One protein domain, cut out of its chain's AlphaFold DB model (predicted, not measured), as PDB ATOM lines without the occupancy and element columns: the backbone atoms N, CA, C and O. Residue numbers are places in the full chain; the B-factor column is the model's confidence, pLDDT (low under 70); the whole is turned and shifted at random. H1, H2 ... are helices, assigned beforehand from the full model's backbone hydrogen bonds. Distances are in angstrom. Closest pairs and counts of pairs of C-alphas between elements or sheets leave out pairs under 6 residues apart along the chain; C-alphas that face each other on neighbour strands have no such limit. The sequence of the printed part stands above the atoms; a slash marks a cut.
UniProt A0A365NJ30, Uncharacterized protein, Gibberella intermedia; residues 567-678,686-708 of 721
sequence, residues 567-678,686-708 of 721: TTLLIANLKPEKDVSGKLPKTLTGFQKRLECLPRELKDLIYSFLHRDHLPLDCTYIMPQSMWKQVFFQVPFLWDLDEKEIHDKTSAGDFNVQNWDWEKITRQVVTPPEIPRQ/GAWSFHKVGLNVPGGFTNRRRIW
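AT A GLANCE: This is residues 567 to 678 and 686 to 708 of the 721 residues of an uncharacterized protein of Gibberella intermedia (UniProt A0A365NJ30). Two short helices side by side, H4 and H6, make the middle of this model, with a second pair, H1 and H5, to one side, H3 close to H4 and crosswise to it, and H2 and H7 toward opposite ends of the long axis. Much of the rest is loop, and residues 597 to 602, of which 600 to 602 belong to H3, stick out. The printed part has 135 residues with seven named helices, H1 to H7 in chain order, and no named strand; the class is all helix, though under half of the residues, 66, are in named elements. The whole is compact, with a radius of gyration of the C-alphas of 15.8 A and spans of 48 by 33 by 29 A.

HOW THE PARTS SIT: The longest helices by residues are H2, residues 586 to 596, and H3, residues 600 to 610; they are apart, but only just, with closest C-alphas 8.1 A apart. H3 is close to H4, residues 625 to 634, but not clearly touching: the closest C-alphas, of Tyr 607 and Val 631, are 6.2 A apart, and the helices are about perpendicular at 75 degrees. H2 is also close to H4 but not clearly touching, with the C-alphas of Glu 596 and Met 627 closest at 7.8 A. H4 touches H6, residues 662 to 670, with closest C-alphas of Trp 628 and Glu 663 at 5.3 A; they run the same way at a shallow tilt of 27 degrees. H1, residues 567 to 572, touches H5, residues 643 to 651, with closest C-alphas of Ile 571 and Ile 646 at 6.9 A; they run the same way at a shallow tilt of 26 degrees. H7, residues 699 to 708, touches no helix; it is apart from H6, but only just, with closest C-alphas at 8.2 A. Every O i to N i+4 pair is within hydrogen-bond range in H1, H3, H4, H5, H6 and H7; in H2 it is 4 of 7.

IN THESE COORDINATES: From first to last C-alpha H2 measures 16.5 A, H3 15.4 A, H7 14.2 A and H4 14.1 A. H2 begins at C-alpha 586 (213.351, 142.640, 157.859). H1 begins at C-alpha 567 (242.568, 121.648, 155.845), and H7 ends at C-alpha 708 (246.857, 130.134, 140.432).

THE WHOLE: The two C-alphas farthest apart, of Phe 655 and Gln 678, are 50.5 A apart. Residues 679 to 685 are not printed, and C-alphas 678 and 686 are 8.8 A apart across the cut. The links H1 to H2 and H3 to H4 are long. The mean pLDDT of the printed part is 73.8, and 42 residues are under 70, among them 578 to 589, 652 to 658 and 672 to 678.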
ATOM      1  N   THR A 567     243.963 121.608 155.403       89.50
ATOM      2  CA  THR A 567     242.568 121.648 155.845       89.50
ATOM      3  C   THR A 567     242.470 122.143 157.284       89.50
ATOM      4  O   THR A 567     241.846 123.181 157.512       89.50
ATOM      5  N   THR A 568     243.181 121.496 158.214       89.38
ATOM      6  CA  THR A 568     243.304 121.858 159.634       89.38
ATOM      7  C   THR A 568     243.569 123.344 159.855       89.38
ATOM      8  O   THR A 568     242.838 124.020 160.584       89.38
ATOM      9  N   LEU A 569     244.611 123.881 159.211       88.44
ATOM     10  CA  LEU A 569     245.019 125.274 159.384       88.44
ATOM     11  C   LEU A 569     244.059 126.234 158.685       88.44
ATOM     12  O   LEU A 569     243.755 127.290 159.234       88.44
ATOM     13  N   LEU A 570     243.510 125.864 157.526       88.69
ATOM     14  CA  LEU A 570     242.527 126.688 156.831       88.69
ATOM     15  C   LEU A 570     241.254 126.834 157.676       88.69
ATOM     16  O   LEU A 570     240.858 127.962 157.983       88.69
ATOM     17  N   ILE A 571     240.672 125.728 158.157       88.44
ATOM     18  CA  ILE A 571     239.475 125.767 159.010       88.44
ATOM     19  C   ILE A 571     239.742 126.309 160.413       88.44
ATOM     20  O   ILE A 571     238.793 126.720 161.081       88.44
ATOM     21  N   ALA A 572     240.990 126.380 160.887       87.69
ATOM     22  CA  ALA A 572     241.328 127.112 162.113       87.69
ATOM     23  C   ALA A 572     240.940 128.604 162.033       87.69
ATOM     24  O   ALA A 572     240.638 129.210 163.060       87.69
ATOM     25  N   ASN A 573     240.857 129.176 160.825       88.75
ATOM     26  CA  ASN A 573     240.406 130.552 160.598       88.75
ATOM     27  C   ASN A 573     238.879 130.721 160.588       88.75
ATOM     28  O   ASN A 573     238.406 131.856 160.694       88.75
ATOM     29  N   LEU A 574     238.115 129.629 160.456       87.75
ATOM     30  CA  LEU A 574     236.654 129.663 160.430       87.75
ATOM     31  C   LEU A 574     236.131 130.119 161.798       87.75
ATOM     32  O   LEU A 574     236.471 129.542 162.833       87.75
ATOM     33  N   LYS A 575     235.319 131.179 161.804       84.38
ATOM     34  CA  LYS A 575     234.780 131.802 163.020       84.38
ATOM     35  C   LYS A 575     233.265 131.597 163.082       84.38
ATOM     36  O   LYS A 575     232.632 131.600 162.025       84.38
ATOM     37  N   PRO A 576     232.677 131.449 164.283       80.69
ATOM     38  CA  PRO A 576     231.232 131.513 164.442       80.69
ATOM     39  C   PRO A 576     230.683 132.811 163.842       80.69
ATOM     40  O   PRO A 576     231.300 133.874 163.985       80.69
ATOM     41  N   GLU A 577     229.528 132.724 163.190       74.12
ATOM     42  CA  GLU A 577     228.784 133.879 162.699       74.12
ATOM     43  C   GLU A 577     228.408 134.760 163.898       74.12
ATOM     44  O   GLU A 577     227.579 134.396 164.734       74.12
ATOM     45  N   LYS A 578     229.070 135.917 164.031       64.62
ATOM     46  CA  LYS A 578     228.857 136.843 165.151       64.62
ATOM     47  C   LYS A 578     227.509 137.544 165.026       64.62
ATOM     48  O   LYS A 578     227.459 138.657 164.510       64.62
ATOM     49  N   ASP A 579     226.464 136.895 165.528       52.84
ATOM     50  CA  ASP A 579     225.137 137.436 165.849       52.84
ATOM     51  C   ASP A 579     224.689 138.639 164.987       52.84
ATOM     52  O   ASP A 579     224.362 139.729 165.464       52.84
ATOM     53  N   VAL A 580     224.697 138.440 163.664       51.38
ATOM     54  CA  VAL A 580     224.194 139.425 162.686       51.38
ATOM     55  C   VAL A 580     222.655 139.407 162.646       51.38
ATOM     56  O   VAL A 580     222.029 140.274 162.029       51.38
ATOM     57  N   SER A 581     222.037 138.461 163.369       46.12
ATOM     58  CA  SER A 581     220.589 138.247 163.478       46.12
ATOM     59  C   SER A 581     219.818 139.521 163.864       46.12
ATOM     60  O   SER A 581     218.693 139.726 163.410       46.12
ATOM     61  N   GLY A 582     220.453 140.418 164.630       50.94
ATOM     62  CA  GLY A 582     219.880 141.688 165.080       50.94
ATOM     63  C   GLY A 582     220.121 142.916 164.187       50.94
ATOM     64  O   GLY A 582     219.667 143.997 164.561       50.94
ATOM     65  N   LYS A 583     220.839 142.819 163.052       51.09
ATOM     66  CA  LYS A 583     221.236 144.006 162.246       51.09
ATOM     67  C   LYS A 583     220.780 144.040 160.784       51.09
ATOM     68  O   LYS A 583     220.844 145.107 160.176       51.09
ATOM     69  N   LEU A 584     220.299 142.938 160.215       57.19
ATOM     70  CA  LEU A 584     219.740 142.938 158.858       57.19
ATOM     71  C   LEU A 584     218.283 143.457 158.870       57.19
ATOM     72  O   LEU A 584     217.459 142.941 159.628       57.19
ATOM     73  N   PRO A 585     217.919 144.448 158.029       59.97
ATOM     74  CA  PRO A 585     216.529 144.873 157.858       59.97
ATOM     75  C   PRO A 585     215.593 143.696 157.544       59.97
ATOM     76  O   PRO A 585     215.945 142.810 156.766       59.97
ATOM     77  N   LYS A 586     214.356 143.714 158.067       59.69
ATOM     78  CA  LYS A 586     213.351 142.640 157.859       59.69
ATOM     79  C   LYS A 586     213.040 142.333 156.381       59.69
ATOM     80  O   LYS A 586     212.490 141.283 156.068       59.69
ATOM     81  N   THR A 587     213.386 143.234 155.466       57.03
ATOM     82  CA  THR A 587     213.288 143.046 154.011       57.03
ATOM     83  C   THR A 587     214.338 142.073 153.446       57.03
ATOM     84  O   THR A 587     214.068 141.423 152.435       57.03
ATOM     85  N   LEU A 588     215.499 141.925 154.096       63.44
ATOM     86  CA  LEU A 588     216.625 141.095 153.645       63.44
ATOM     87  C   LEU A 588     216.495 139.612 154.024       63.44
ATOM     88  O   LEU A 588     216.825 138.756 153.207       63.44
ATOM     89  N   THR A 589     215.910 139.272 155.175       65.69
ATOM     90  CA  THR A 589     215.601 137.866 155.520       65.69
ATOM     91  C   THR A 589     214.578 137.243 154.564       65.69
ATOM     92  O   THR A 589     214.662 136.060 154.234       65.69
ATOM     93  N   GLY A 590     213.643 138.043 154.038       70.75
ATOM     94  CA  GLY A 590     212.757 137.615 152.951       70.75
ATOM     95  C   GLY A 590     213.476 137.425 151.607       70.75
ATOM     96  O   GLY A 590     213.020 136.635 150.783       70.75
ATOM     97  N   PHE A 591     214.589 138.128 151.372       78.12
ATOM     98  CA  PHE A 591     215.411 137.981 150.168       78.12
ATOM     99  C   PHE A 591     216.284 136.721 150.223       78.12
ATOM    100  O   PHE A 591     216.245 135.938 149.278       78.12
ATOM    101  N   GLN A 592     216.970 136.473 151.345       77.81
ATOM    102  CA  GLN A 592     217.773 135.262 151.576       77.81
ATOM    103  C   GLN A 592     216.978 133.982 151.279       77.81
ATOM    104  O   GLN A 592     217.405 133.182 150.451       77.81
ATOM    105  N   LYS A 593     215.771 133.834 151.847       76.62
ATOM    106  CA  LYS A 593     214.905 132.664 151.592       76.62
ATOM    107  C   LYS A 593     214.558 132.481 150.110       76.62
ATOM    108  O   LYS A 593     214.538 131.358 149.620       76.62
ATOM    109  N   ARG A 594     214.313 133.570 149.369       82.50
ATOM    110  CA  ARG A 594     214.069 133.491 147.915       82.50
ATOM    111  C   ARG A 594     215.320 133.072 147.141       82.50
ATOM    112  O   ARG A 594     215.187 132.361 146.152       82.50
ATOM    113  N   LEU A 595     216.507 133.475 147.600       82.06
ATOM    114  CA  LEU A 595     217.792 133.067 147.028       82.06
ATOM    115  C   LEU A 595     218.054 131.563 147.244       82.06
ATOM    116  O   LEU A 595     218.438 130.858 146.312       82.06
ATOM    117  N   GLU A 596     217.745 131.040 148.437       79.81
ATOM    118  CA  GLU A 596     217.822 129.600 148.741       79.81
ATOM    119  C   GLU A 596     216.835 128.766 147.917       79.81
ATOM    120  O   GLU A 596     217.148 127.631 147.558       79.81
ATOM    121  N   CYS A 597     215.679 129.320 147.546       82.31
ATOM    122  CA  CYS A 597     214.705 128.656 146.675       82.31
ATOM    123  C   CYS A 597     215.043 128.709 145.171       82.31
ATOM    124  O   CYS A 597     214.290 128.146 144.379       82.31
ATOM    125  N   LEU A 598     216.140 129.354 144.743       85.44
ATOM    126  CA  LEU A 598     216.484 129.414 143.316       85.44
ATOM    127  C   LEU A 598     216.818 128.023 142.724       85.44
ATOM    128  O   LEU A 598     217.450 127.205 143.407       85.44
ATOM    129  N   PRO A 599     216.468 127.772 141.444       86.88
ATOM    130  CA  PRO A 599     216.982 126.649 140.658       86.88
ATOM    131  C   PRO A 599     218.513 126.567 140.673       86.88
ATOM    132  O   PRO A 599     219.201 127.582 140.842       86.88
ATOM    133  N   ARG A 600     219.052 125.356 140.491       78.00
ATOM    134  CA  ARG A 600     220.498 125.091 140.584       78.00
ATOM    135  C   ARG A 600     221.276 125.894 139.541       78.00
ATOM    136  O   ARG A 600     222.267 126.521 139.880       78.00
ATOM    137  N   GLU A 601     220.742 125.996 138.333       79.62
ATOM    138  CA  GLU A 601     221.310 126.712 137.192       79.62
ATOM    139  C   GLU A 601     221.516 128.207 137.490       79.62
ATOM    140  O   GLU A 601     222.521 128.798 137.097       79.62
ATOM    141  N   LEU A 602     220.583 128.828 138.225       82.25
ATOM    142  CA  LEU A 602     220.694 130.231 138.634       82.25
ATOM    143  C   LEU A 602     221.661 130.415 139.810       82.25
ATOM    144  O   LEU A 602     222.346 131.434 139.871       82.25
ATOM    145  N   LYS A 603     221.758 129.436 140.717       80.69
ATOM    146  CA  LYS A 603     222.769 129.434 141.786       80.69
ATOM    147  C   LYS A 603     224.176 129.282 141.215       80.69
ATOM    148  O   LYS A 603     225.031 130.097 141.536       80.69
ATOM    149  N   ASP A 604     224.382 128.339 140.302       75.06
ATOM    150  CA  ASP A 604     225.658 128.124 139.613       75.06
ATOM    151  C   ASP A 604     226.074 129.368 138.809       75.06
ATOM    152  O   ASP A 604     227.239 129.772 138.831       75.06
ATOM    153  N   LEU A 605     225.114 130.055 138.176       79.12
ATOM    154  CA  LEU A 605     225.357 131.343 137.528       79.12
ATOM    155  C   LEU A 605     225.804 132.423 138.535       79.12
ATOM    156  O   LEU A 605     226.788 133.115 138.263       79.12
ATOM    157  N   ILE A 606     225.147 132.541 139.697       79.94
ATOM    158  CA  ILE A 606     225.543 133.455 140.788       79.94
ATOM    159  C   ILE A 606     226.954 133.124 141.297       79.94
ATOM    160  O   ILE A 606     227.795 134.020 141.395       79.94
ATOM    161  N   TYR A 607     227.252 131.848 141.553       79.75
ATOM    162  CA  TYR A 607     228.585 131.398 141.960       79.75
ATOM    163  C   TYR A 607     229.635 131.751 140.902       79.75
ATOM    164  O   TYR A 607     230.727 132.203 141.246       79.75
ATOM    165  N   SER A 608     229.294 131.651 139.614       68.00
ATOM    166  CA  SER A 608     230.199 132.025 138.525       68.00
ATOM    167  C   SER A 608     230.562 133.515 138.504       68.00
ATOM    168  O   SER A 608     231.626 133.845 137.991       68.00
ATOM    169  N   PHE A 609     229.731 134.412 139.056       70.31
ATOM    170  CA  PHE A 609     230.058 135.839 139.197       70.31
ATOM    171  C   PHE A 609     230.958 136.116 140.407       70.31
ATOM    172  O   PHE A 609     231.904 136.890 140.296       70.31
ATOM    173  N   LEU A 610     230.738 135.426 141.530       70.94
ATOM    174  CA  LEU A 610     231.567 135.570 142.739       70.94
ATOM    175  C   LEU A 610     233.031 135.140 142.527       70.94
ATOM    176  O   LEU A 610     233.907 135.584 143.262       70.94
ATOM    177  N   HIS A 611     233.297 134.328 141.499       62.78
ATOM    178  CA  HIS A 611     234.642 133.951 141.052       62.78
ATOM    179  C   HIS A 611     235.224 134.859 139.944       62.78
ATOM    180  O   HIS A 611     236.351 134.632 139.508       62.78
ATOM    181  N   ARG A 612     234.479 135.855 139.432       54.16
ATOM    182  CA  ARG A 612     234.922 136.730 138.322       54.16
ATOM    183  C   ARG A 612     235.453 138.088 138.764       54.16
ATOM    184  O   ARG A 612     236.326 138.612 138.076       54.16
ATOM    185  N   ASP A 613     234.931 138.629 139.861       54.84
ATOM    186  CA  ASP A 613     235.204 139.993 140.321       54.84
ATOM    187  C   ASP A 613     235.973 140.008 141.652       54.84
ATOM    188  O   ASP A 613     235.869 139.090 142.468       54.84
ATOM    189  N   HIS A 614     236.735 141.076 141.909       62.72
ATOM    190  CA  HIS A 614     237.414 141.263 143.194       62.72
ATOM    191  C   HIS A 614     236.394 141.475 144.324       62.72
ATOM    192  O   HIS A 614     235.865 142.574 144.505       62.72
ATOM    193  N   LEU A 615     236.141 140.427 145.111       72.44
ATOM    194  CA  LEU A 615     235.273 140.504 146.284       72.44
ATOM    195  C   LEU A 615     235.901 141.388 147.383       72.44
ATOM    196  O   LEU A 615     237.029 141.123 147.799       72.44
ATOM    197  N   PRO A 616     235.177 142.395 147.913       77.75
ATOM    198  CA  PRO A 616     235.602 143.123 149.108       77.75
ATOM    199  C   PRO A 616     235.792 142.189 150.311       77.75
ATOM    200  O   PRO A 616     235.113 141.167 150.418       77.75
ATOM    201  N   LEU A 617     236.662 142.558 151.253       79.19
ATOM    202  CA  LEU A 617     236.830 141.818 152.513       79.19
ATOM    203  C   LEU A 617     235.652 142.010 153.482       79.19
ATOM    204  O   LEU A 617     235.460 141.189 154.380       79.19
ATOM    205  N   ASP A 618     234.864 143.069 153.298       81.69
ATOM    206  CA  ASP A 618     233.671 143.336 154.096       81.69
ATOM    207  C   ASP A 618     232.548 142.349 153.749       81.69
ATOM    208  O   ASP A 618     232.107 142.240 152.600       81.69
ATOM    209  N   CYS A 619     232.074 141.627 154.765       83.50
ATOM    210  CA  CYS A 619     230.948 140.710 154.638       83.50
ATOM    211  C   CYS A 619     229.634 141.488 154.511       83.50
ATOM    212  O   CYS A 619     229.339 142.386 155.301       83.50
ATOM    213  N   THR A 620     228.823 141.102 153.532       82.25
ATOM    214  CA  THR A 620     227.519 141.709 153.248       82.25
ATOM    215  C   THR A 620     226.376 141.013 153.982       82.25
ATOM    216  O   THR A 620     225.365 141.648 154.272       82.25
ATOM    217  N   TYR A 621     226.518 139.710 154.256       80.88
ATOM    218  CA  TYR A 621     225.500 138.817 154.817       80.88
ATOM    219  C   TYR A 621     224.182 138.784 154.012       80.88
ATOM    220  O   TYR A 621     223.142 138.348 154.505       80.88
ATOM    221  N   ILE A 622     224.207 139.229 152.748       80.88
ATOM    222  CA  ILE A 622     223.043 139.231 151.843       80.88
ATOM    223  C   ILE A 622     222.773 137.820 151.308       80.88
ATOM    224  O   ILE A 622     221.616 137.418 151.176       80.88
ATOM    225  N   MET A 623     223.836 137.071 151.001       82.44
ATOM    226  CA  MET A 623     223.756 135.675 150.578       82.44
ATOM    227  C   MET A 623     223.884 134.749 151.807       82.44
ATOM    228  O   MET A 623     224.739 135.003 152.655       82.44
ATOM    229  N   PRO A 624     223.067 133.684 151.922       82.62
ATOM    230  CA  PRO A 624     223.140 132.725 153.022       82.62
ATOM    231  C   PRO A 624     224.518 132.075 153.188       82.62
ATOM    232  O   PRO A 624     225.189 131.750 152.205       82.62
ATOM    233  N   GLN A 625     224.895 131.776 154.433       84.56
ATOM    234  CA  GLN A 625     226.137 131.055 154.748       84.56
ATOM    235  C   GLN A 625     226.182 129.650 154.119       84.56
ATOM    236  O   GLN A 625     227.252 129.168 153.758       84.56
ATOM    237  N   SER A 626     225.022 129.015 153.915       80.44
ATOM    238  CA  SER A 626     224.865 127.748 153.185       80.44
ATOM    239  C   SER A 626     225.362 127.843 151.732       80.44
ATOM    240  O   SER A 626     226.050 126.944 151.248       80.44
ATOM    241  N   MET A 627     225.074 128.958 151.055       84.44
ATOM    242  CA  MET A 627     225.543 129.244 149.697       84.44
ATOM    243  C   MET A 627     227.016 129.673 149.687       84.44
ATOM    244  O   MET A 627     227.767 129.209 148.834       84.44
ATOM    245  N   TRP A 628     227.478 130.466 150.660       86.94
ATOM    246  CA  TRP A 628     228.912 130.772 150.790       86.94
ATOM    247  C   TRP A 628     229.766 129.526 151.060       86.94
ATOM    248  O   TRP A 628     230.847 129.411 150.489       86.94
ATOM    249  N   LYS A 629     229.270 128.553 151.840       87.25
ATOM    250  CA  LYS A 629     229.914 127.239 152.007       87.25
ATOM    251  C   LYS A 629     230.063 126.525 150.659       87.25
ATOM    252  O   LYS A 629     231.121 125.976 150.380       87.25
ATOM    253  N   GLN A 630     229.046 126.571 149.795       83.69
ATOM    254  CA  GLN A 630     229.133 125.996 148.446       83.69
ATOM    255  C   GLN A 630     230.154 126.733 147.567       83.69
ATOM    256  O   GLN A 630     230.948 126.073 146.904       83.69
ATOM    257  N   VAL A 631     230.208 128.070 147.616       84.94
ATOM    258  CA  VAL A 631     231.246 128.854 146.915       84.94
ATOM    259  C   VAL A 631     232.646 128.477 147.406       84.94
ATOM    260  O   VAL A 631     233.526 128.265 146.582       84.94
ATOM    261  N   PHE A 632     232.847 128.316 148.718       87.94
ATOM    262  CA  PHE A 632     234.126 127.900 149.306       87.94
ATOM    263  C   PHE A 632     234.641 126.570 148.733       87.94
ATOM    264  O   PHE A 632     235.791 126.492 148.306       87.94
ATOM    265  N   PHE A 633     233.786 125.545 148.658       84.44
ATOM    266  CA  PHE A 633     234.141 124.249 148.061       84.44
ATOM    267  C   PHE A 633     234.300 124.296 146.532       84.44
ATOM    268  O   PHE A 633     234.937 123.418 145.951       84.44
ATOM    269  N   GLN A 634     233.759 125.319 145.867       78.88
ATOM    270  CA  GLN A 634     233.954 125.549 144.434       78.88
ATOM    271  C   GLN A 634     235.237 126.332 144.111       78.88
ATOM    272  O   GLN A 634     235.619 126.376 142.939       78.88
ATOM    273  N   VAL A 635     235.942 126.892 145.110       80.88
ATOM    274  CA  VAL A 635     237.210 127.613 144.909       80.88
ATOM    275  C   VAL A 635     238.230 126.686 144.224       80.88
ATOM    276  O   VAL A 635     238.695 125.720 144.834       80.88
ATOM    277  N   PRO A 636     238.648 126.960 142.970       70.38
ATOM    278  CA  PRO A 636     239.334 125.959 142.148       70.38
ATOM    279  C   PRO A 636     240.664 125.414 142.696       70.38
ATOM    280  O   PRO A 636     241.025 124.275 142.366       70.38
ATOM    281  N   PHE A 637     241.362 126.203 143.527       73.50
ATOM    282  CA  PHE A 637     242.643 125.879 144.175       73.50
ATOM    283  C   PHE A 637     242.524 125.215 145.567       73.50
ATOM    284  O   PHE A 637     243.543 124.952 146.209       73.50
ATOM    285  N   LEU A 638     241.307 124.903 146.023       83.81
ATOM    286  CA  LEU A 638     241.020 124.153 147.257       83.81
ATOM    287  C   LEU A 638     240.598 122.695 146.966       83.81
ATOM    288  O   LEU A 638     239.692 122.156 147.589       83.81
ATOM    289  N   TRP A 639     241.235 122.054 145.979       79.44
ATOM    290  CA  TRP A 639     240.800 120.756 145.429       79.44
ATOM    291  C   TRP A 639     241.071 119.525 146.316       79.44
ATOM    292  O   TRP A 639     240.612 118.440 145.974       79.44
ATOM    293  N   ASP A 640     241.882 119.656 147.362       78.81
ATOM    294  CA  ASP A 640     242.391 118.583 148.234       78.81
ATOM    295  C   ASP A 640     242.081 118.846 149.714       78.81
ATOM    296  O   ASP A 640     242.829 118.444 150.605       78.81
ATOM    297  N   LEU A 641     240.977 119.546 149.973       86.50
ATOM    298  CA  LEU A 641     240.448 119.686 151.319       86.50
ATOM    299  C   LEU A 641     239.868 118.364 151.830       86.50
ATOM    300  O   LEU A 641     239.195 117.639 151.102       86.50
ATOM    301  N   ASP A 642     240.090 118.096 153.113       86.62
ATOM    302  CA  ASP A 642     239.504 116.955 153.812       86.62
ATOM    303  C   ASP A 642     238.071 117.314 154.242       86.62
ATOM    304  O   ASP A 642     237.839 118.040 155.213       86.62
ATOM    305  N   GLU A 643     237.088 116.832 153.479       82.31
ATOM    306  CA  GLU A 643     235.670 117.070 153.765       82.31
ATOM    307  C   GLU A 643     235.240 116.519 155.129       82.31
ATOM    308  O   GLU A 643     234.357 117.106 155.761       82.31
ATOM    309  N   LYS A 644     235.876 115.442 155.615       83.75
ATOM    310  CA  LYS A 644     235.587 114.860 156.927       83.75
ATOM    311  C   LYS A 644     236.091 115.780 158.034       83.75
ATOM    312  O   LYS A 644     235.325 116.084 158.938       83.75
ATOM    313  N   GLU A 645     237.315 116.296 157.948       86.50
ATOM    314  CA  GLU A 645     237.837 117.232 158.958       86.50
ATOM    315  C   GLU A 645     236.992 118.523 159.031       86.50
ATOM    316  O   GLU A 645     236.688 119.033 160.115       86.50
ATOM    317  N   ILE A 646     236.536 119.025 157.875       85.88
ATOM    318  CA  ILE A 646     235.619 120.173 157.806       85.88
ATOM    319  C   ILE A 646     234.254 119.824 158.413       85.88
ATOM    320  O   ILE A 646     233.679 120.634 159.148       85.88
ATOM    321  N   HIS A 647     233.713 118.643 158.105       81.88
ATOM    322  CA  HIS A 647     232.460 118.160 158.676       81.88
ATOM    323  C   HIS A 647     232.566 118.037 160.199       81.88
ATOM    324  O   HIS A 647     231.790 118.672 160.905       81.88
ATOM    325  N   ASP A 648     233.565 117.320 160.705       82.31
ATOM    326  CA  ASP A 648     233.753 117.051 162.129       82.31
ATOM    327  C   ASP A 648     233.892 118.361 162.917       82.31
ATOM    328  O   ASP A 648     233.202 118.556 163.918       82.31
ATOM    329  N   LYS A 649     234.660 119.340 162.411       82.19
ATOM    330  CA  LYS A 649     234.723 120.675 163.031       82.19
ATOM    331  C   LYS A 649     233.388 121.424 163.004       82.19
ATOM    332  O   LYS A 649     233.075 122.142 163.952       82.19
ATOM    333  N   THR A 650     232.631 121.327 161.912       76.75
ATOM    334  CA  THR A 650     231.397 122.116 161.740       76.75
ATOM    335  C   THR A 650     230.168 121.472 162.381       76.75
ATOM    336  O   THR A 650     229.206 122.191 162.646       76.75
ATOM    337  N   SER A 651     230.243 120.178 162.702       70.56
ATOM    338  CA  SER A 651     229.208 119.378 163.368       70.56
ATOM    339  C   SER A 651     229.457 119.153 164.871       70.56
ATOM    340  O   SER A 651     228.524 118.796 165.579       70.56
ATOM    341  N   ALA A 652     230.671 119.392 165.392       56.59
ATOM    342  CA  ALA A 652     231.000 119.248 166.822       56.59
ATOM    343  C   ALA A 652     230.548 120.425 167.723       56.59
ATOM    344  O   ALA A 652     230.931 120.492 168.892       56.59
ATOM    345  N   GLY A 653     229.772 121.374 167.190       51.09
ATOM    346  CA  GLY A 653     229.152 122.454 167.962       51.09
ATOM    347  C   GLY A 653     227.807 122.030 168.553       51.09
ATOM    348  O   GLY A 653     227.056 121.292 167.917       51.09
ATOM    349  N   ASP A 654     227.496 122.516 169.755       44.66
ATOM    350  CA  ASP A 654     226.276 122.159 170.488       44.66
ATOM    351  C   ASP A 654     224.991 122.431 169.675       44.66
ATOM    352  O   ASP A 654     224.909 123.388 168.893       44.66
ATOM    353  N   PHE A 655     223.991 121.564 169.850       42.97
ATOM    354  CA  PHE A 655     222.867 121.395 168.923       42.97
ATOM    355  C   PHE A 655     222.165 122.717 168.518       42.97
ATOM    356  O   PHE A 655     221.665 123.469 169.354       42.97
ATOM    357  N   ASN A 656     222.012 122.922 167.201       46.06
ATOM    358  CA  ASN A 656     221.128 123.895 166.527       46.06
ATOM    359  C   ASN A 656     221.452 125.410 166.544       46.06
ATOM    360  O   ASN A 656     220.620 126.162 166.035       46.06
ATOM    361  N   VAL A 657     222.598 125.904 167.045       50.03
ATOM    362  CA  VAL A 657     222.804 127.381 167.141       50.03
ATOM    363  C   VAL A 657     224.061 127.944 166.455       50.03
ATOM    364  O   VAL A 657     224.063 129.117 166.076       50.03
ATOM    365  N   GLN A 658     225.128 127.168 166.233       54.69
ATOM    366  CA  GLN A 658     226.393 127.734 165.737       54.69
ATOM    367  C   GLN A 658     226.517 127.740 164.199       54.69
ATOM    368  O   GLN A 658     227.157 126.881 163.593       54.69
ATOM    369  N   ASN A 659     225.948 128.768 163.561       71.62
ATOM    370  CA  ASN A 659     226.318 129.129 162.190       71.62
ATOM    371  C   ASN A 659     227.804 129.526 162.122       71.62
ATOM    372  O   ASN A 659     228.337 130.164 163.033       71.62
ATOM    373  N   TRP A 660     228.457 129.214 161.004       84.31
ATOM    374  CA  TRP A 660     229.841 129.598 160.714       84.31
ATOM    375  C   TRP A 660     229.882 130.679 159.624       84.31
ATOM    376  O   TRP A 660     229.097 130.632 158.676       84.31
ATOM    377  N   ASP A 661     230.807 131.633 159.743       87.62
ATOM    378  CA  ASP A 661     230.974 132.748 158.799       87.62
ATOM    379  C   ASP A 661     231.758 132.305 157.547       87.62
ATOM    380  O   ASP A 661     232.959 132.560 157.385       87.62
ATOM    381  N   TRP A 662     231.059 131.581 156.670       88.50
ATOM    382  CA  TRP A 662     231.567 131.114 155.382       88.50
ATOM    383  C   TRP A 662     231.815 132.261 154.402       88.50
ATOM    384  O   TRP A 662     232.750 132.181 153.605       88.50
ATOM    385  N   GLU A 663     231.029 133.341 154.470       89.00
ATOM    386  CA  GLU A 663     231.267 134.553 153.678       89.00
ATOM    387  C   GLU A 663     232.678 135.089 153.923       89.00
ATOM    388  O   GLU A 663     233.447 135.303 152.980       89.00
ATOM    389  N   LYS A 664     233.047 135.242 155.197       88.56
ATOM    390  CA  LYS A 664     234.340 135.794 155.587       88.56
ATOM    391  C   LYS A 664     235.517 134.947 155.134       88.56
ATOM    392  O   LYS A 664     236.420 135.481 154.492       88.56
ATOM    393  N   ILE A 665     235.513 133.648 155.442       89.25
ATOM    394  CA  ILE A 665     236.644 132.782 155.081       89.25
ATOM    395  C   ILE A 665     236.798 132.687 153.558       89.25
ATOM    396  O   ILE A 665     237.918 132.751 153.058       89.25
ATOM    397  N   THR A 666     235.691 132.637 152.807       88.69
ATOM    398  CA  THR A 666     235.722 132.595 151.337       88.69
ATOM    399  C   THR A 666     236.342 133.868 150.773       88.69
ATOM    400  O   THR A 666     237.284 133.786 149.987       88.69
ATOM    401  N   ARG A 667     235.892 135.047 151.231       87.75
ATOM    402  CA  ARG A 667     236.467 136.348 150.844       87.75
ATOM    403  C   ARG A 667     237.962 136.422 151.164       87.75
ATOM    404  O   ARG A 667     238.745 136.816 150.301       87.75
ATOM    405  N   GLN A 668     238.377 135.996 152.359       87.44
ATOM    406  CA  GLN A 668     239.791 135.960 152.759       87.44
ATOM    407  C   GLN A 668     240.637 135.028 151.873       87.44
ATOM    408  O   GLN A 668     241.755 135.389 151.515       87.44
ATOM    409  N   VAL A 669     240.109 133.857 151.503       86.50
ATOM    410  CA  VAL A 669     240.781 132.843 150.672       86.50
ATOM    411  C   VAL A 669     240.957 133.284 149.220       86.50
ATOM    412  O   VAL A 669     242.025 133.076 148.643       86.50
ATOM    413  N   VAL A 670     239.924 133.870 148.606       79.19
ATOM    414  CA  VAL A 670     239.996 134.286 147.194       79.19
ATOM    415  C   VAL A 670     240.752 135.601 147.008       79.19
ATOM    416  O   VAL A 670     241.299 135.835 145.927       79.19
ATOM    417  N   THR A 671     240.847 136.431 148.052       78.06
ATOM    418  CA  THR A 671     241.621 137.679 148.018       78.06
ATOM    419  C   THR A 671     243.092 137.396 147.678       78.06
ATOM    420  O   THR A 671     243.705 136.522 148.293       78.06
ATOM    421  N   PRO A 672     243.689 138.122 146.715       66.50
ATOM    422  CA  PRO A 672     245.122 138.056 146.458       66.50
ATOM    423  C   PRO A 672     245.968 138.345 147.712       66.50
ATOM    424  O   PRO A 672     245.719 139.350 148.385       66.50
ATOM    425  N   PRO A 673     246.988 137.526 148.027       64.81
ATOM    426  CA  PRO A 673     247.955 137.849 149.076       64.81
ATOM    427  C   PRO A 673     248.728 139.129 148.720       64.81
ATOM    428  O   PRO A 673     248.972 139.428 147.550       64.81
ATOM    429  N   GLU A 674     249.111 139.918 149.726       62.09
ATOM    430  CA  GLU A 674     249.712 141.230 149.461       62.09
ATOM    431  C   GLU A 674     251.180 141.156 149.025       62.09
ATOM    432  O   GLU A 674     251.990 140.449 149.625       62.09
ATOM    433  N   ILE A 675     251.525 141.989 148.039       54.09
ATOM    434  CA  ILE A 675     252.898 142.290 147.622       54.09
ATOM    435  C   ILE A 675     253.368 143.545 148.386       54.09
ATOM    436  O   ILE A 675     252.738 144.602 148.253       54.09
ATOM    437  N   PRO A 676     254.440 143.473 149.193       50.34
ATOM    438  CA  PRO A 676     254.973 144.635 149.905       50.34
ATOM    439  C   PRO A 676     255.680 145.626 148.963       50.34
ATOM    440  O   PRO A 676     256.238 145.243 147.938       50.34
ATOM    441  N   ARG A 677     255.656 146.922 149.315       47.31
ATOM    442  CA  ARG A 677     256.325 147.988 148.543       47.31
ATOM    443  C   ARG A 677     257.849 147.900 148.661       47.31
ATOM    444  O   ARG A 677     258.376 147.508 149.696       47.31
ATOM    445  N   GLN A 678     258.533 148.328 147.604       42.69
ATOM    446  CA  GLN A 678     259.964 148.111 147.381       42.69
ATOM    447  C   GLN A 678     260.901 148.994 148.238       42.69
ATOM    448  O   GLN A 678     262.104 148.740 148.285       42.69
ATOM    449  N   GLY A 686     260.144 141.425 152.111       47.72
ATOM    450  CA  GLY A 686     258.777 141.015 152.411       47.72
ATOM    451  C   GLY A 686     258.231 139.874 151.542       47.72
ATOM    452  O   GLY A 686     258.075 139.999 150.328       47.72
ATOM    453  N   ALA A 687     257.877 138.781 152.213       52.16
ATOM    454  CA  ALA A 687     257.098 137.665 151.694       52.16
ATOM    455  C   ALA A 687     255.690 138.089 151.225       52.16
ATOM    456  O   ALA A 687     255.090 138.995 151.806       52.16
ATOM    457  N   TRP A 688     255.124 137.371 150.244       53.59
ATOM    458  CA  TRP A 688     253.671 137.402 150.029       53.59
ATOM    459  C   TRP A 688     252.995 136.856 151.289       53.59
ATOM    460  O   TRP A 688     253.461 135.868 151.860       53.59
ATOM    461  N   SER A 689     251.916 137.490 151.751       65.25
ATOM    462  CA  SER A 689     251.284 137.089 153.010       65.25
ATOM    463  C   SER A 689     249.788 137.368 153.054       65.25
ATOM    464  O   SER A 689     249.304 138.406 152.596       65.25
ATOM    465  N   PHE A 690     249.072 136.452 153.703       72.88
ATOM    466  CA  PHE A 690     247.665 136.573 154.076       72.88
ATOM    467  C   PHE A 690     247.441 137.250 155.447       72.88
ATOM    468  O   PHE A 690     246.299 137.498 155.836       72.88
ATOM    469  N   HIS A 691     248.508 137.627 156.167       70.19
ATOM    470  CA  HIS A 691     248.420 138.236 157.503       70.19
ATOM    471  C   HIS A 691     247.480 139.454 157.549       70.19
ATOM    472  O   HIS A 691     246.670 139.585 158.464       70.19
ATOM    473  N   LYS A 692     247.537 140.334 156.541       69.12
ATOM    474  CA  LYS A 692     246.712 141.555 156.488       69.12
ATOM    475  C   LYS A 692     245.225 141.304 156.243       69.12
ATOM    476  O   LYS A 692     244.414 142.114 156.680       69.12
ATOM    477  N   VAL A 693     244.859 140.188 155.611       74.19
ATOM    478  CA  VAL A 693     243.450 139.770 155.516       74.19
ATOM    479  C   VAL A 693     243.017 138.945 156.730       74.19
ATOM    480  O   VAL A 693     241.852 138.579 156.830       74.19
ATOM    481  N   GLY A 694     243.922 138.669 157.678       78.81
ATOM    482  CA  GLY A 694     243.636 137.926 158.905       78.81
ATOM    483  C   GLY A 694     243.395 136.432 158.681       78.81
ATOM    484  O   GLY A 694     242.555 135.856 159.375       78.81
ATOM    485  N   LEU A 695     244.083 135.839 157.700       83.69
ATOM    486  CA  LEU A 695     244.044 134.411 157.374       83.69
ATOM    487  C   LEU A 695     245.433 133.794 157.626       83.69
ATOM    488  O   LEU A 695     246.433 134.252 157.072       83.69
ATOM    489  N   ASN A 696     245.491 132.775 158.483       85.69
ATOM    490  CA  ASN A 696     246.697 132.038 158.854       85.69
ATOM    491  C   ASN A 696     246.720 130.676 158.146       85.69
ATOM    492  O   ASN A 696     245.834 129.854 158.365       85.69
ATOM    493  N   VAL A 697     247.705 130.451 157.284       83.75
ATOM    494  CA  VAL A 697     247.742 129.341 156.319       83.75
ATOM    495  C   VAL A 697     249.193 128.938 156.028       83.75
ATOM    496  O   VAL A 697     250.069 129.800 156.119       83.75
ATOM    497  N   PRO A 698     249.466 127.673 155.647       80.88
ATOM    498  CA  PRO A 698     250.805 127.231 155.252       80.88
ATOM    499  C   PRO A 698     251.420 128.088 154.136       80.88
ATOM    500  O   PRO A 698     250.709 128.615 153.269       80.88
ATOM    501  N   GLY A 699     252.748 128.168 154.080       67.69
ATOM    502  CA  GLY A 699     253.427 128.859 152.988       67.69
ATOM    503  C   GLY A 699     253.185 128.184 151.637       67.69
ATOM    504  O   GLY A 699     252.946 128.880 150.653       67.69
ATOM    505  N   GLY A 700     253.068 126.852 151.602       66.38
ATOM    506  CA  GLY A 700     252.659 126.090 150.417       66.38
ATOM    507  C   GLY A 700     251.282 126.499 149.877       66.38
ATOM    508  O   GLY A 700     251.081 126.542 148.662       66.38
ATOM    509  N   PHE A 701     250.346 126.919 150.740       78.69
ATOM    510  CA  PHE A 701     249.059 127.477 150.303       78.69
ATOM    511  C   PHE A 701     249.220 128.871 149.692       78.69
ATOM    512  O   PHE A 701     248.631 129.170 148.652       78.69
ATOM    513  N   THR A 702     250.082 129.700 150.282       71.50
ATOM    514  CA  THR A 702     250.462 131.002 149.711       71.50
ATOM    515  C   THR A 702     251.132 130.825 148.341       71.50
ATOM    516  O   THR A 702     250.797 131.535 147.389       71.50
ATOM    517  N   ASN A 703     251.988 129.809 148.191       62.72
ATOM    518  CA  ASN A 703     252.621 129.433 146.928       62.72
ATOM    519  C   ASN A 703     251.594 128.943 145.889       62.72
ATOM    520  O   ASN A 703     251.616 129.377 144.735       62.72
ATOM    521  N   ARG A 704     250.629 128.111 146.306       73.50
ATOM    522  CA  ARG A 704     249.530 127.636 145.457       73.50
ATOM    523  C   ARG A 704     248.642 128.778 144.960       73.50
ATOM    524  O   ARG A 704     248.449 128.894 143.748       73.50
ATOM    525  N   ARG A 705     248.122 129.634 145.856       73.25
ATOM    526  CA  ARG A 705     247.263 130.779 145.478       73.25
ATOM    527  C   ARG A 705     247.984 131.697 144.499       73.25
ATOM    528  O   ARG A 705     247.349 132.146 143.546       73.25
ATOM    529  N   ARG A 706     249.283 131.942 144.711       63.53
ATOM    530  CA  ARG A 706     250.138 132.729 143.811       63.53
ATOM    531  C   ARG A 706     250.172 132.168 142.400       63.53
ATOM    532  O   ARG A 706     249.906 132.900 141.454       63.53
ATOM    533  N   ILE A 707     250.524 130.892 142.249       58.19
ATOM    534  CA  ILE A 707     250.663 130.275 140.923       58.19
ATOM    535  C   ILE A 707     249.306 130.284 140.209       58.19
ATOM    536  O   ILE A 707     249.236 130.642 139.036       58.19
ATOM    537  N   TRP A 708     248.223 130.002 140.941       62.28
ATOM    538  CA  TRP A 708     246.857 130.134 140.432       62.28
ATOM    539  C   TRP A 708     246.552 131.564 139.951       62.28
ATOM    540  O   TRP A 708     246.032 131.755 138.856       62.28
TER     541      TRP A 708